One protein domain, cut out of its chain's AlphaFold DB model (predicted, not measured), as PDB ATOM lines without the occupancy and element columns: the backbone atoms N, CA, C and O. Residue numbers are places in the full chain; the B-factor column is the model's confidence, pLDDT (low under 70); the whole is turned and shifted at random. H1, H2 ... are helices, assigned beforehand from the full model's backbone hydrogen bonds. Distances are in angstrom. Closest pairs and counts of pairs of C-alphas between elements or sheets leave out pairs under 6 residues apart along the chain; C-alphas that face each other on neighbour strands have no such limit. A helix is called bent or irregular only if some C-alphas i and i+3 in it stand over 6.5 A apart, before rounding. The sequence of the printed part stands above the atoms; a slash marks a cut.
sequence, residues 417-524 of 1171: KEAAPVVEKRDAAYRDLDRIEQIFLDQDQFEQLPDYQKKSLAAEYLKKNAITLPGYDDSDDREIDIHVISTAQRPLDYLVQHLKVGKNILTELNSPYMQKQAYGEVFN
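AT A GLANCE: This is residues 417 to 524 of the 1171 residues of an uncharacterized protein of Lachnospiraceae bacterium (UniProt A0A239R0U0). One helix, H3, runs through the core; the long H1 runs along one side of it, and H4 and then H5 follow one another along the opposite side. The short helices H6 and H7 cover a third side of H3, while H2 makes the corner between H1 and H3, and the first turns of H1 reach past the last residue of H3. The printed part has 108 residues with seven named helices, H1 to H7 in order, and no named strand: all helix. It is compact, with a radius of gyration of the C-alphas of 13.9 A, yet elongated in outline, spanning 44 by 25 by 21 A.

IN THESE COORDINATES: Find C-alpha 417 at (-7.201, 43.439, 298.409); from there H1 runs 37.2 A to residue 441, irregular where C-alphas 418 and 421 are 7.1 A apart. Next come H2, residues 443 to 448, and H3, residues 451 to 468, which runs 26.0 A from C-alpha 451 at (34.187, 50.004, 295.726). H4, residues 474 to 486, is 19.9 A long and only just irregular, with C-alphas 475 and 478 6.9 A apart. H5 holds residues 489 to 498, H6 residues 502 to 509, and H7 residues 512 to 519, ending at C-alpha 519 at (15.419, 56.285, 307.480).

HOW THE PARTS SIT: Begin at H3, the hub, which touches four helices. With residues 425 to 436 alone, H1 touches it, opposite ways at a shallow tilt of 34.6 degrees, only just short of steep; the closest C-alphas, of Ala 429 and Lys 464, are 5.1 A apart. H3 and H4 form a helical hairpin at a shallow tilt of 30 degrees, closest at the C-alphas of Ala 459 and Val 484, 6.4 A. H5 touches H3 at a steep tilt of 55 degrees, closest at Lys 455 and Leu 492, 6.2 A between C-alphas. H7 only just touches H3, with 3 pairs of C-alphas within 8 A, the closest those of Leu 462 and Ala 518 at 6.8 A. H6 touches H1 where the C-alphas of Phe 440 and Gly 502 are 4.5 A apart. H1 and H7 are apart. Look at the backbone: each O i to N i+4 pair is within hydrogen-bond range in H2, H3, H5, H6 and H7, against 18 of 21 in H1 and 7 of 9 in H4.

THE WHOLE: The two C-alphas farthest apart are those of Lys 417 and His 498, 46.2 A. The printed part has no cut, and the six links between helices are tight. In the B-factor column, the mean pLDDT of the printed part is 86.4; look for values under 70 at residue 500, residues 502 to 503 and residues 521 to 524.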
ATOM      1  N   LYS A 417      -7.589  42.994 299.764       86.31
ATOM      2  CA  LYS A 417      -7.201  43.439 298.409       86.31
ATOM      3  C   LYS A 417      -6.275  44.659 298.427       86.31
ATOM      4  O   LYS A 417      -5.380  44.742 297.588       86.31
ATOM      5  N   GLU A 418      -6.467  45.581 299.369       80.81
ATOM      6  CA  GLU A 418      -5.614  46.765 299.542       80.81
ATOM      7  C   GLU A 418      -4.261  46.413 300.201       80.81
ATOM      8  O   GLU A 418      -3.236  46.985 299.829       80.81
ATOM      9  N   ALA A 419      -4.211  45.425 301.103       78.56
ATOM     10  CA  ALA A 419      -2.978  44.993 301.773       78.56
ATOM     11  C   ALA A 419      -2.069  44.073 300.928       78.56
ATOM     12  O   ALA A 419      -0.842  44.138 301.049       78.56
ATOM     13  N   ALA A 420      -2.646  43.224 300.068       85.69
ATOM     14  CA  ALA A 420      -1.925  42.222 299.272       85.69
ATOM     15  C   ALA A 420      -0.654  42.723 298.535       85.69
ATOM     16  O   ALA A 420       0.390  42.078 298.689       85.69
ATOM     17  N   PRO A 421      -0.659  43.848 297.782       87.94
ATOM     18  CA  PRO A 421       0.542  44.310 297.075       87.94
ATOM     19  C   PRO A 421       1.686  44.710 298.021       87.94
ATOM     20  O   PRO A 421       2.850  44.437 297.724       87.94
ATOM     21  N   VAL A 422       1.378  45.292 299.187       83.50
ATOM     22  CA  VAL A 422       2.391  45.686 300.186       83.50
ATOM     23  C   VAL A 422       3.042  44.449 300.816       83.50
ATOM     24  O   VAL A 422       4.247  44.447 301.080       83.50
ATOM     25  N   VAL A 423       2.276  43.369 301.010       85.94
ATOM     26  CA  VAL A 423       2.798  42.075 301.483       85.94
ATOM     27  C   VAL A 423       3.727  41.447 300.439       85.94
ATOM     28  O   VAL A 423       4.872  41.134 300.766       85.94
ATOM     29  N   GLU A 424       3.310  41.347 299.170       91.00
ATOM     30  CA  GLU A 424       4.161  40.790 298.104       91.00
ATOM     31  C   GLU A 424       5.471  41.587 297.935       91.00
ATOM     32  O   GLU A 424       6.550  41.006 297.755       91.00
ATOM     33  N   LYS A 425       5.400  42.918 298.065       90.50
ATOM     34  CA  LYS A 425       6.555  43.823 298.008       90.50
ATOM     35  C   LYS A 425       7.519  43.627 299.182       90.50
ATOM     36  O   LYS A 425       8.734  43.615 298.967       90.50
ATOM     37  N   ARG A 426       7.011  43.402 300.402       89.69
ATOM     38  CA  ARG A 426       7.835  43.037 301.571       89.69
ATOM     39  C   ARG A 426       8.491  41.671 301.402       89.69
ATOM     40  O   ARG A 426       9.695  41.561 301.619       89.69
ATOM     41  N   ASP A 427       7.769  40.667 300.917       89.62
ATOM     42  CA  ASP A 427       8.340  39.346 300.630       89.62
ATOM     43  C   ASP A 427       9.406  39.407 299.527       89.62
ATOM     44  O   ASP A 427      10.410  38.691 299.568       89.62
ATOM     45  N   ALA A 428       9.228  40.256 298.511       93.56
ATOM     46  CA  ALA A 428      10.274  40.539 297.529       93.56
ATOM     47  C   ALA A 428      11.502  41.202 298.182       93.56
ATOM     48  O   ALA A 428      12.629  40.789 297.908       93.56
ATOM     49  N   ALA A 429      11.299  42.165 299.087       94.12
ATOM     50  CA  ALA A 429      12.383  42.823 299.809       94.12
ATOM     51  C   ALA A 429      13.170  41.861 300.718       94.12
ATOM     52  O   ALA A 429      14.397  41.856 300.636       94.12
ATOM     53  N   TYR A 430      12.506  40.986 301.485       93.56
ATOM     54  CA  TYR A 430      13.172  39.941 302.282       93.56
ATOM     55  C   TYR A 430      14.029  39.003 301.418       93.56
ATOM     56  O   TYR A 430      15.194  38.763 301.730       93.56
ATOM     57  N   ARG A 431      13.500  38.534 300.278       94.06
ATOM     58  CA  ARG A 431      14.234  37.644 299.352       94.06
ATOM     59  C   ARG A 431      15.450  38.308 298.697       94.06
ATOM     60  O   ARG A 431      16.378  37.604 298.300       94.06
ATOM     61  N   ASP A 432      15.459  39.635 298.576       94.50
ATOM     62  CA  ASP A 432      16.628  40.386 298.114       94.50
ATOM     63  C   ASP A 432      17.603  40.717 299.257       94.50
ATOM     64  O   ASP A 432      18.811  40.649 299.037       94.50
ATOM     65  N   LEU A 433      17.120  40.973 300.479       95.44
ATOM     66  CA  LEU A 433      17.969  41.093 301.671       95.44
ATOM     67  C   LEU A 433      18.786  39.821 301.899       95.44
ATOM     68  O   LEU A 433      20.006  39.919 301.968       95.44
ATOM     69  N   ASP A 434      18.154  38.642 301.897       94.50
ATOM     70  CA  ASP A 434      18.841  37.349 302.033       94.50
ATOM     71  C   ASP A 434      20.017  37.222 301.049       94.50
ATOM     72  O   ASP A 434      21.129  36.845 301.424       94.50
ATOM     73  N   ARG A 435      19.793  37.579 299.776       95.75
ATOM     74  CA  ARG A 435      20.820  37.541 298.720       95.75
ATOM     75  C   ARG A 435      21.961  38.512 299.000       95.75
ATOM     76  O   ARG A 435      23.122  38.150 298.825       95.75
ATOM     77  N   ILE A 436      21.638  39.733 299.418       95.25
ATOM     78  CA  ILE A 436      22.622  40.775 299.722       95.25
ATOM     79  C   ILE A 436      23.439  40.396 300.968       95.25
ATOM     80  O   ILE A 436      24.660  40.555 300.966       95.25
ATOM     81  N   GLU A 437      22.813  39.817 301.994       94.56
ATOM     82  CA  GLU A 437      23.506  39.325 303.187       94.56
ATOM     83  C   GLU A 437      24.423  38.142 302.884       94.56
ATOM     84  O   GLU A 437      25.551  38.137 303.372       94.56
ATOM     85  N   GLN A 438      24.029  37.192 302.023       94.00
ATOM     86  CA  GLN A 438      24.964  36.148 301.574       94.00
ATOM     87  C   GLN A 438      26.202  36.751 300.885       94.00
ATOM     88  O   GLN A 438      27.313  36.303 301.153       94.00
ATOM     89  N   ILE A 439      26.045  37.813 300.082       93.12
ATOM     90  CA  ILE A 439      27.182  38.506 299.444       93.12
ATOM     91  C   ILE A 439      28.037  39.274 300.471       93.12
ATOM     92  O   ILE A 439      29.239  39.393 300.270       93.12
ATOM     93  N   PHE A 440      27.477  39.773 301.581       92.38
ATOM     94  CA  PHE A 440      28.274  40.347 302.681       92.38
ATOM     95  C   PHE A 440      28.942  39.288 303.577       92.38
ATOM     96  O   PHE A 440      29.931  39.593 304.249       92.38
ATOM     97  N   LEU A 441      28.407  38.068 303.631       89.94
ATOM     98  CA  LEU A 441      28.949  36.968 304.433       89.94
ATOM     99  C   LEU A 441      30.038  36.181 303.688       89.94
ATOM    100  O   LEU A 441      30.996  35.741 304.328       89.94
ATOM    101  N   ASP A 442      29.949  36.056 302.361       92.12
ATOM    102  CA  ASP A 442      31.043  35.567 301.519       92.12
ATOM    103  C   ASP A 442      32.110  36.665 301.354       92.12
ATOM    104  O   ASP A 442      32.004  37.578 300.532       92.12
ATOM    105  N   GLN A 443      33.155  36.587 302.182       85.50
ATOM    106  CA  GLN A 443      34.246  37.560 302.179       85.50
ATOM    107  C   GLN A 443      35.023  37.575 300.853       85.50
ATOM    108  O   GLN A 443      35.420  38.655 300.417       85.50
ATOM    109  N   ASP A 444      35.212  36.429 300.191       89.25
ATOM    110  CA  ASP A 444      35.954  36.361 298.929       89.25
ATOM    111  C   ASP A 444      35.141  36.999 297.794       89.25
ATOM    112  O   ASP A 444      35.691  37.764 296.993       89.25
ATOM    113  N   GLN A 445      33.830  36.738 297.732       92.00
ATOM    114  CA  GLN A 445      32.924  37.392 296.789       92.00
ATOM    115  C   GLN A 445      32.832  38.896 297.069       92.00
ATOM    116  O   GLN A 445      32.908  39.692 296.129       92.00
ATOM    117  N   PHE A 446      32.717  39.303 298.339       90.75
ATOM    118  CA  PHE A 446      32.657  40.714 298.704       90.75
ATOM    119  C   PHE A 446      33.951  41.456 298.364       90.75
ATOM    120  O   PHE A 446      33.897  42.511 297.734       90.75
ATOM    121  N   GLU A 447      35.122  40.941 298.754       89.44
ATOM    122  CA  GLU A 447      36.398  41.632 298.536       89.44
ATOM    123  C   GLU A 447      36.678  41.865 297.045       89.44
ATOM    124  O   GLU A 447      37.161  42.947 296.695       89.44
ATOM    125  N   GLN A 448      36.274  40.931 296.174       92.19
ATOM    126  CA  GLN A 448      36.375  41.041 294.711       92.19
ATOM    127  C   GLN A 448      35.516  42.157 294.087       92.19
ATOM    128  O   GLN A 448      35.822  42.599 292.977       92.19
ATOM    129  N   LEU A 449      34.473  42.653 294.766       92.75
ATOM    130  CA  LEU A 449      33.668  43.765 294.253       92.75
ATOM    131  C   LEU A 449      34.475  45.083 294.268       92.75
ATOM    132  O   LEU A 449      35.002  45.468 295.314       92.75
ATOM    133  N   PRO A 450      34.550  45.854 293.169       93.50
ATOM    134  CA  PRO A 450      35.078  47.216 293.208       93.50
ATOM    135  C   PRO A 450      34.210  48.124 294.094       93.50
ATOM    136  O   PRO A 450      32.995  47.946 294.183       93.50
ATOM    137  N   ASP A 451      34.814  49.147 294.703       90.81
ATOM    138  CA  ASP A 451      34.187  50.004 295.726       90.81
ATOM    139  C   ASP A 451      32.820  50.586 295.332       90.81
ATOM    140  O   ASP A 451      31.954  50.755 296.185       90.81
ATOM    141  N   TYR A 452      32.589  50.883 294.048       92.19
ATOM    142  CA  TYR A 452      31.291  51.391 293.591       92.19
ATOM    143  C   TYR A 452      30.182  50.325 293.653       92.19
ATOM    144  O   TYR A 452      29.045  50.659 293.977       92.19
ATOM    145  N   GLN A 453      30.503  49.046 293.422       94.38
ATOM    146  CA  GLN A 453      29.563  47.936 293.609       94.38
ATOM    147  C   GLN A 453      29.348  47.645 295.096       94.38
ATOM    148  O   GLN A 453      28.205  47.480 295.505       94.38
ATOM    149  N   LYS A 454      30.403  47.704 295.923       93.25
ATOM    150  CA  LYS A 454      30.282  47.614 297.393       93.25
ATOM    151  C   LYS A 454      29.333  48.684 297.954       93.25
ATOM    152  O   LYS A 454      28.469  48.371 298.768       93.25
ATOM    153  N   LYS A 455      29.445  49.932 297.478       92.38
ATOM    154  CA  LYS A 455      28.544  51.044 297.846       92.38
ATOM    155  C   LYS A 455      27.125  50.849 297.323       92.38
ATOM    156  O   LYS A 455      26.186  51.072 298.075       92.38
ATOM    157  N   SER A 456      26.969  50.413 296.069       94.44
ATOM    158  CA  SER A 456      25.653  50.124 295.484       94.44
ATOM    159  C   SER A 456      24.915  49.046 296.279       94.44
ATOM    160  O   SER A 456      23.767  49.250 296.648       94.44
ATOM    161  N   LEU A 457      25.601  47.950 296.612       95.25
ATOM    162  CA  LEU A 457      25.066  46.831 297.387       95.25
ATOM    163  C   LEU A 457      24.666  47.254 298.813       95.25
ATOM    164  O   LEU A 457      23.615  46.865 299.311       95.25
ATOM    165  N   ALA A 458      25.472  48.102 299.459       94.00
ATOM    166  CA  ALA A 458      25.181  48.646 300.785       94.00
ATOM    167  C   ALA A 458      24.043  49.686 300.792       94.00
ATOM    168  O   ALA A 458      23.271  49.741 301.748       94.00
ATOM    169  N   ALA A 459      23.886  50.474 299.725       93.62
ATOM    170  CA  ALA A 459      22.720  51.335 299.537       93.62
ATOM    171  C   ALA A 459      21.449  50.514 299.248       93.62
ATOM    172  O   ALA A 459      20.387  50.807 299.790       93.62
ATOM    173  N   GLU A 460      21.553  49.463 298.431       95.81
ATOM    174  CA  GLU A 460      20.444  48.560 298.117       95.81
ATOM    175  C   GLU A 460      19.972  47.786 299.356       95.81
ATOM    176  O   GLU A 460      18.768  47.713 299.593       95.81
ATOM    177  N   TYR A 461      20.899  47.333 300.212       96.31
ATOM    178  CA  TYR A 461      20.577  46.756 301.521       96.31
ATOM    179  C   TYR A 461      19.694  47.686 302.360       96.31
ATOM    180  O   TYR A 461      18.634  47.277 302.824       96.31
ATOM    181  N   LEU A 462      20.096  48.954 302.512       94.50
ATOM    182  CA  LEU A 462      19.334  49.939 303.285       94.50
ATOM    183  C   LEU A 462      17.942  50.179 302.676       94.50
ATOM    184  O   LEU A 462      16.952  50.183 303.401       94.50
ATOM    185  N   LYS A 463      17.833  50.304 301.346       95.06
ATOM    186  CA  LYS A 463      16.531  50.456 300.671       95.06
ATOM    187  C   LYS A 463      15.601  49.265 300.925       95.06
ATOM    188  O   LYS A 463      14.437  49.462 301.257       95.06
ATOM    189  N   LYS A 464      16.100  48.033 300.797       96.44
ATOM    190  CA  LYS A 464      15.298  46.815 301.001       96.44
ATOM    191  C   LYS A 464      14.911  46.629 302.474       96.44
ATOM    192  O   LYS A 464      13.775  46.267 302.756       96.44
ATOM    193  N   ASN A 465      15.811  46.961 303.401       94.81
ATOM    194  CA  ASN A 465      15.578  46.902 304.847       94.81
ATOM    195  C   ASN A 465      14.532  47.947 305.296       94.81
ATOM    196  O   ASN A 465      13.676  47.647 306.124       94.81
ATOM    197  N   ALA A 466      14.496  49.132 304.670       92.44
ATOM    198  CA  ALA A 466      13.432  50.118 304.892       92.44
ATOM    199  C   ALA A 466      12.027  49.577 304.551       92.44
ATOM    200  O   ALA A 466      11.105  49.743 305.344       92.44
ATOM    201  N   ILE A 467      11.874  48.885 303.413       93.69
ATOM    202  CA  ILE A 467      10.594  48.304 302.955       93.69
ATOM    203  C   ILE A 467      10.056  47.269 303.962       93.69
ATOM    204  O   ILE A 467       8.848  47.172 304.206       93.69
ATOM    205  N   THR A 468      10.954  46.503 304.587       93.00
ATOM    206  CA  THR A 468      10.602  45.475 305.578       93.00
ATOM    207  C   THR A 468      10.219  46.021 306.959       93.00
ATOM    208  O   THR A 468       9.716  45.255 307.781       93.00
ATOM    209  N   LEU A 469      10.400  47.320 307.237       89.88
ATOM    210  CA  LEU A 469      10.061  47.892 308.544       89.88
ATOM    211  C   LEU A 469       8.537  48.064 308.749       89.88
ATOM    212  O   LEU A 469       7.812  48.446 307.821       89.88
ATOM    213  N   PRO A 470       8.027  47.844 309.980       79.50
ATOM    214  CA  PRO A 470       6.644  48.156 310.327       79.50
ATOM    215  C   PRO A 470       6.352  49.652 310.165       79.50
ATOM    216  O   PRO A 470       7.034  50.490 310.754       79.50
ATOM    217  N   GLY A 471       5.307  49.979 309.403       81.56
ATOM    218  CA  GLY A 471       4.891  51.359 309.129       81.56
ATOM    219  C   GLY A 471       5.318  51.916 307.768       81.56
ATOM    220  O   GLY A 471       4.875  53.006 307.436       81.56
ATOM    221  N   TYR A 472       6.107  51.175 306.981       87.81
ATOM    222  CA  TYR A 472       6.361  51.499 305.571       87.81
ATOM    223  C   TYR A 472       5.077  51.446 304.723       87.81
ATOM    224  O   TYR A 472       4.319  50.470 304.825       87.81
ATOM    225  N   ASP A 473       4.901  52.456 303.870       86.81
ATOM    226  CA  ASP A 473       3.881  52.565 302.820       86.81
ATOM    227  C   ASP A 473       4.519  52.703 301.419       86.81
ATOM    228  O   ASP A 473       5.656  53.149 301.269       86.81
ATOM    229  N   ASP A 474       3.766  52.381 300.363       84.12
ATOM    230  CA  ASP A 474       4.218  52.505 298.971       84.12
ATOM    231  C   ASP A 474       4.581  53.949 298.572       84.12
ATOM    232  O   ASP A 474       5.393  54.146 297.663       84.12
ATOM    233  N   SER A 475       4.038  54.971 299.249       82.62
ATOM    234  CA  SER A 475       4.429  56.368 299.013       82.62
ATOM    235  C   SER A 475       5.830  56.724 299.541       82.62
ATOM    236  O   SER A 475       6.446  57.664 299.023       82.62
ATOM    237  N   ASP A 476       6.384  55.952 300.487       84.94
ATOM    238  CA  ASP A 476       7.705  56.202 301.079       84.94
ATOM    239  C   ASP A 476       8.867  55.870 300.126       84.94
ATOM    240  O   ASP A 476       9.956  56.422 300.296       84.94
ATOM    241  N   ASP A 477       8.661  55.022 299.104       83.81
ATOM    242  CA  ASP A 477       9.704  54.552 298.165       83.81
ATOM    243  C   ASP A 477      10.613  55.687 297.676       83.81
ATOM    244  O   ASP A 477      11.839  55.571 297.648       83.81
ATOM    245  N   ARG A 478      10.002  56.816 297.302       81.25
ATOM    246  CA  ARG A 478      10.712  57.971 296.750       81.25
ATOM    247  C   ARG A 478      11.459  58.771 297.816       81.25
ATOM    248  O   ARG A 478      12.505  59.339 297.505       81.25
ATOM    249  N   GLU A 479      10.946  58.837 299.042       83.50
ATOM    250  CA  GLU A 479      11.646  59.481 300.158       83.50
ATOM    251  C   GLU A 479      12.833  58.620 300.620       83.50
ATOM    252  O   GLU A 479      13.928  59.151 300.807       83.50
ATOM    253  N   ILE A 480      12.665  57.293 300.690       85.62
ATOM    254  CA  ILE A 480      13.733  56.320 300.976       85.62
ATOM    255  C   ILE A 480      14.843  56.414 299.923       85.62
ATOM    256  O   ILE A 480      16.020  56.530 300.275       85.62
ATOM    257  N   ASP A 481      14.488  56.431 298.634       82.00
ATOM    258  CA  ASP A 481      15.458  56.576 297.545       82.00
ATOM    259  C   ASP A 481      16.258  57.880 297.655       82.00
ATOM    260  O   ASP A 481      17.481  57.871 297.499       82.00
ATOM    261  N   ILE A 482      15.589  58.995 297.969       78.06
ATOM    262  CA  ILE A 482      16.230  60.305 298.128       78.06
ATOM    263  C   ILE A 482      17.123  60.342 299.376       78.06
ATOM    264  O   ILE A 482      18.251  60.833 299.284       78.06
ATOM    265  N   HIS A 483      16.688  59.813 300.524       79.44
ATOM    266  CA  HIS A 483      17.491  59.823 301.751       79.44
ATOM    267  C   HIS A 483      18.699  58.889 301.667       79.44
ATOM    268  O   HIS A 483      19.825  59.352 301.850       79.44
ATOM    269  N   VAL A 484      18.534  57.620 301.276       83.75
ATOM    270  CA  VAL A 484      19.670  56.682 301.168       83.75
ATOM    271  C   VAL A 484      20.753  57.209 300.207       83.75
ATOM    272  O   VAL A 484      21.943  57.032 300.467       83.75
ATOM    273  N   ILE A 485      20.370  57.930 299.144       77.56
ATOM    274  CA  ILE A 485      21.313  58.557 298.199       77.56
ATOM    275  C   ILE A 485      21.927  59.870 298.734       77.56
ATOM    276  O   ILE A 485      23.052  60.206 298.360       77.56
ATOM    277  N   SER A 486      21.243  60.633 299.595       76.38
ATOM    278  CA  SER A 486      21.691  61.978 300.015       76.38
ATOM    279  C   SER A 486      22.330  62.049 301.407       76.38
ATOM    280  O   SER A 486      23.351  62.724 301.566       76.38
ATOM    281  N   THR A 487      21.785  61.355 302.410       82.31
ATOM    282  CA  THR A 487      22.261  61.389 303.805       82.31
ATOM    283  C   THR A 487      23.239  60.251 304.097       82.31
ATOM    284  O   THR A 487      24.334  60.493 304.616       82.31
ATOM    285  N   ALA A 488      22.911  59.018 303.696       83.56
ATOM    286  CA  ALA A 488      23.737  57.841 303.984       83.56
ATOM    287  C   ALA A 488      25.023  57.744 303.133       83.56
ATOM    288  O   ALA A 488      25.950  57.031 303.520       83.56
ATOM    289  N   GLN A 489      25.145  58.488 302.025       85.56
ATOM    290  CA  GLN A 489      26.281  58.385 301.092       85.56
ATOM    291  C   GLN A 489      27.657  58.590 301.751       85.56
ATOM    292  O   GLN A 489      28.583  57.838 301.461       85.56
ATOM    293  N   ARG A 490      27.816  59.569 302.657       83.88
ATOM    294  CA  ARG A 490      29.110  59.811 303.333       83.88
ATOM    295  C   ARG A 490      29.483  58.699 304.326       83.88
ATOM    296  O   ARG A 490      30.627  58.249 304.279       83.88
ATOM    297  N   PRO A 491      28.572  58.225 305.198       83.94
ATOM    298  CA  PRO A 491      28.793  56.994 305.950       83.94
ATOM    299  C   PRO A 491      29.120  55.781 305.064       83.94
ATOM    300  O   PRO A 491      30.098  55.095 305.339       83.94
ATOM    301  N   LEU A 492      28.391  55.553 303.965       88.31
ATOM    302  CA  LEU A 492      28.660  54.451 303.026       88.31
ATOM    303  C   LEU A 492      30.042  54.565 302.357       88.31
ATOM    304  O   LEU A 492      30.754  53.566 302.228       88.31
ATOM    305  N   ASP A 493      30.460  55.779 301.983       86.56
ATOM    306  CA  ASP A 493      31.805  56.059 301.475       86.56
ATOM    307  C   ASP A 493      32.888  55.681 302.493       86.56
ATOM    308  O   ASP A 493      33.897  55.083 302.113       86.56
ATOM    309  N   TYR A 494      32.669  55.996 303.774       84.81
ATOM    310  CA  TYR A 494      33.581  55.658 304.863       84.81
ATOM    311  C   TYR A 494      33.622  54.147 305.129       84.81
ATOM    312  O   TYR A 494      34.710  53.568 305.136       84.81
ATOM    313  N   LEU A 495      32.460  53.501 305.290       84.81
ATOM    314  CA  LEU A 495      32.342  52.065 305.572       84.81
ATOM    315  C   LEU A 495      33.077  51.227 304.520       84.81
ATOM    316  O   LEU A 495      33.917  50.405 304.877       84.81
ATOM    317  N   VAL A 496      32.848  51.492 303.230       85.31
ATOM    318  CA  VAL A 496      33.484  50.741 302.131       85.31
ATOM    319  C   VAL A 496      34.998  50.985 302.035       85.31
ATOM    320  O   VAL A 496      35.727  50.100 301.594       85.31
ATOM    321  N   GLN A 497      35.498  52.146 302.468       81.81
ATOM    322  CA  GLN A 497      36.941  52.433 302.484       81.81
ATOM    323  C   GLN A 497      37.685  51.813 303.678       81.81
ATOM    324  O   GLN A 497      38.882  51.544 303.568       81.81
ATOM    325  N   HIS A 498      37.009  51.612 304.814       78.81
ATOM    326  CA  HIS A 498      37.659  51.257 306.083       78.81
ATOM    327  C   HIS A 498      37.360  49.822 306.543       78.81
ATOM    328  O   HIS A 498      38.194  49.219 307.218       78.81
ATOM    329  N   LEU A 499      36.225  49.235 306.146       79.69
ATOM    330  CA  LEU A 499      35.854  47.863 306.487       79.69
ATOM    331  C   LEU A 499      36.170  46.915 305.328       79.69
ATOM    332  O   LEU A 499      35.513  46.922 304.293       79.69
ATOM    333  N   LYS A 500      37.182  46.066 305.523       66.19
ATOM    334  CA  LYS A 500      37.610  45.082 304.515       66.19
ATOM    335  C   LYS A 500      36.831  43.763 304.569       66.19
ATOM    336  O   LYS A 500      36.838  43.026 303.597       66.19
ATOM    337  N   VAL A 501      36.146  43.492 305.681       71.12
ATOM    338  CA  VAL A 501      35.436  42.231 305.944       71.12
ATOM    339  C   VAL A 501      33.928  42.485 305.961       71.12
ATOM    340  O   VAL A 501      33.444  43.259 306.789       71.12
ATOM    341  N   GLY A 502      33.178  41.823 305.077       66.94
ATOM    342  CA  GLY A 502      31.749  42.096 304.860       66.94
ATOM    343  C   GLY A 502      30.852  41.880 306.088       66.94
ATOM    344  O   GLY A 502      29.924  42.655 306.315       66.94
ATOM    345  N   LYS A 503      31.194  40.943 306.986       69.69
ATOM    346  CA  LYS A 503      30.486  40.754 308.268       69.69
ATOM    347  C   LYS A 503      30.492  42.007 309.162       69.69
ATOM    348  O   LYS A 503      29.520  42.263 309.876       69.69
ATOM    349  N   ASN A 504      31.552  42.814 309.106       80.19
ATOM    350  CA  ASN A 504      31.612  44.078 309.845       80.19
ATOM    351  C   ASN A 504      30.720  45.137 309.176       80.19
ATOM    352  O   ASN A 504      30.085  45.922 309.871       80.19
ATOM    353  N   ILE A 505      30.613  45.122 307.842       83.94
ATOM    354  CA  ILE A 505      29.718  46.015 307.090       83.94
ATOM    355  C   ILE A 505      28.255  45.714 307.418       83.94
ATOM    356  O   ILE A 505      27.521  46.643 307.724       83.94
ATOM    357  N   LEU A 506      27.841  44.443 307.448       88.38
ATOM    358  CA  LEU A 506      26.472  44.072 307.834       88.38
ATOM    359  C   LEU A 506      26.134  44.495 309.279       88.38
ATOM    360  O   LEU A 506      25.012  44.913 309.564       88.38
ATOM    361  N   THR A 507      27.123  44.434 310.176       89.62
ATOM    362  CA  THR A 507      26.992  44.888 311.571       89.62
ATOM    363  C   THR A 507      26.803  46.407 311.649       89.62
ATOM    364  O   THR A 507      25.920  46.886 312.355       89.62
ATOM    365  N   GLU A 508      27.590  47.174 310.890       90.12
ATOM    366  CA  GLU A 508      27.511  48.640 310.864       90.12
ATOM    367  C   GLU A 508      26.289  49.164 310.097       90.12
ATOM    368  O   GLU A 508      25.681  50.138 310.534       90.12
ATOM    369  N   LEU A 509      25.861  48.513 309.009       91.50
ATOM    370  CA  LEU A 509      24.626  48.855 308.284       91.50
ATOM    371  C   LEU A 509      23.375  48.684 309.157       91.50
ATOM    372  O   LEU A 509      22.445  49.480 309.051       91.50
ATOM    373  N   ASN A 510      23.384  47.700 310.061       90.50
ATOM    374  CA  ASN A 510      22.347  47.514 311.078       90.50
ATOM    375  C   ASN A 510      22.609  48.277 312.387       90.50
ATOM    376  O   ASN A 510      21.863  48.115 313.352       90.50
ATOM    377  N   SER A 511      23.628  49.143 312.443       90.56
ATOM    378  CA  SER A 511      23.799  50.030 313.592       90.56
ATOM    379  C   SER A 511      22.631  51.029 313.676       90.56
ATOM    380  O   SER A 511      22.180  51.546 312.646       90.56
ATOM    381  N   PRO A 512      22.183  51.411 314.888       82.88
ATOM    382  CA  PRO A 512      21.179  52.465 315.056       82.88
ATOM    383  C   PRO A 512      21.593  53.807 314.431       82.88
ATOM    384  O   PRO A 512      20.737  54.621 314.088       82.88
ATOM    385  N   TYR A 513      22.898  54.045 314.255       87.38
ATOM    386  CA  TYR A 513      23.405  55.210 313.535       87.38
ATOM    387  C   TYR A 513      23.109  55.120 312.034       87.38
ATOM    388  O   TYR A 513      22.509  56.048 311.493       87.38
ATOM    389  N   MET A 514      23.467  54.019 311.362       87.44
ATOM    390  CA  MET A 514      23.209  53.859 309.925       87.44
ATOM    391  C   MET A 514      21.718  53.810 309.608       87.44
ATOM    392  O   MET A 514      21.280  54.509 308.695       87.44
ATOM    393  N   GLN A 515      20.926  53.087 310.404       86.25
ATOM    394  CA  GLN A 515      19.470  53.068 310.246       86.25
ATOM    395  C   GLN A 515      18.857  54.467 310.456       86.25
ATOM    396  O   GLN A 515      18.016  54.887 309.664       86.25
ATOM    397  N   LYS A 516      19.334  55.266 311.431       82.88
ATOM    398  CA  LYS A 516      18.894  56.669 311.569       82.88
ATOM    399  C   LYS A 516      19.328  57.540 310.382       82.88
ATOM    400  O   LYS A 516      18.532  58.354 309.929       82.88
ATOM    401  N   GLN A 517      20.552  57.398 309.867       84.00
ATOM    402  CA  GLN A 517      21.004  58.176 308.702       84.00
ATOM    403  C   GLN A 517      20.240  57.810 307.421       84.00
ATOM    404  O   GLN A 517      20.080  58.667 306.556       84.00
ATOM    405  N   ALA A 518      19.775  56.566 307.292       78.12
ATOM    406  CA  ALA A 518      19.043  56.082 306.128       78.12
ATOM    407  C   ALA A 518      17.531  56.380 306.181       78.12
ATOM    408  O   ALA A 518      16.959  56.724 305.149       78.12
ATOM    409  N   TYR A 519      16.889  56.259 307.353       81.62
ATOM    410  CA  TYR A 519      15.419  56.285 307.480       81.62
ATOM    411  C   TYR A 519      14.871  57.360 308.439       81.62
ATOM    412  O   TYR A 519      13.657  57.530 308.543       81.62
ATOM    413  N   GLY A 520      15.739  58.078 309.162       73.56
ATOM    414  CA  GLY A 520      15.386  58.927 310.313       73.56
ATOM    415  C   GLY A 520      14.640  60.234 310.016       73.56
ATOM    416  O   GLY A 520      14.435  61.021 310.940       73.56
ATOM    417  N   GLU A 521      14.227  60.455 308.768       64.25
ATOM    418  CA  GLU A 521      13.286  61.511 308.367       64.25
ATOM    419  C   GLU A 521      12.000  60.906 307.761       64.25
ATOM    420  O   GLU A 521      10.914  61.320 308.160       64.25
ATOM    421  N   VAL A 522      12.107  59.848 306.936       65.06
ATOM    422  CA  VAL A 522      10.981  59.110 306.311       65.06
ATOM    423  C   VAL A 522       9.941  58.650 307.345       65.06
ATOM    424  O   VAL A 522       8.838  59.192 307.426       65.06
ATOM    425  N   PHE A 523      10.307  57.690 308.204       64.62
ATOM    426  CA  PHE A 523       9.390  57.105 309.196       64.62
ATOM    427  C   PHE A 523       9.192  58.001 310.428       64.62
ATOM    428  O   PHE A 523       8.427  57.679 311.338       64.62
ATOM    429  N   ASN A 524       9.886  59.142 310.479       62.00
ATOM    430  CA  ASN A 524      10.000  59.965 311.678       62.00
ATOM    431  C   ASN A 524       8.972  61.108 311.744       62.00
ATOM    432  O   ASN A 524       8.973  61.887 312.697       62.00
TER     433      ASN A 524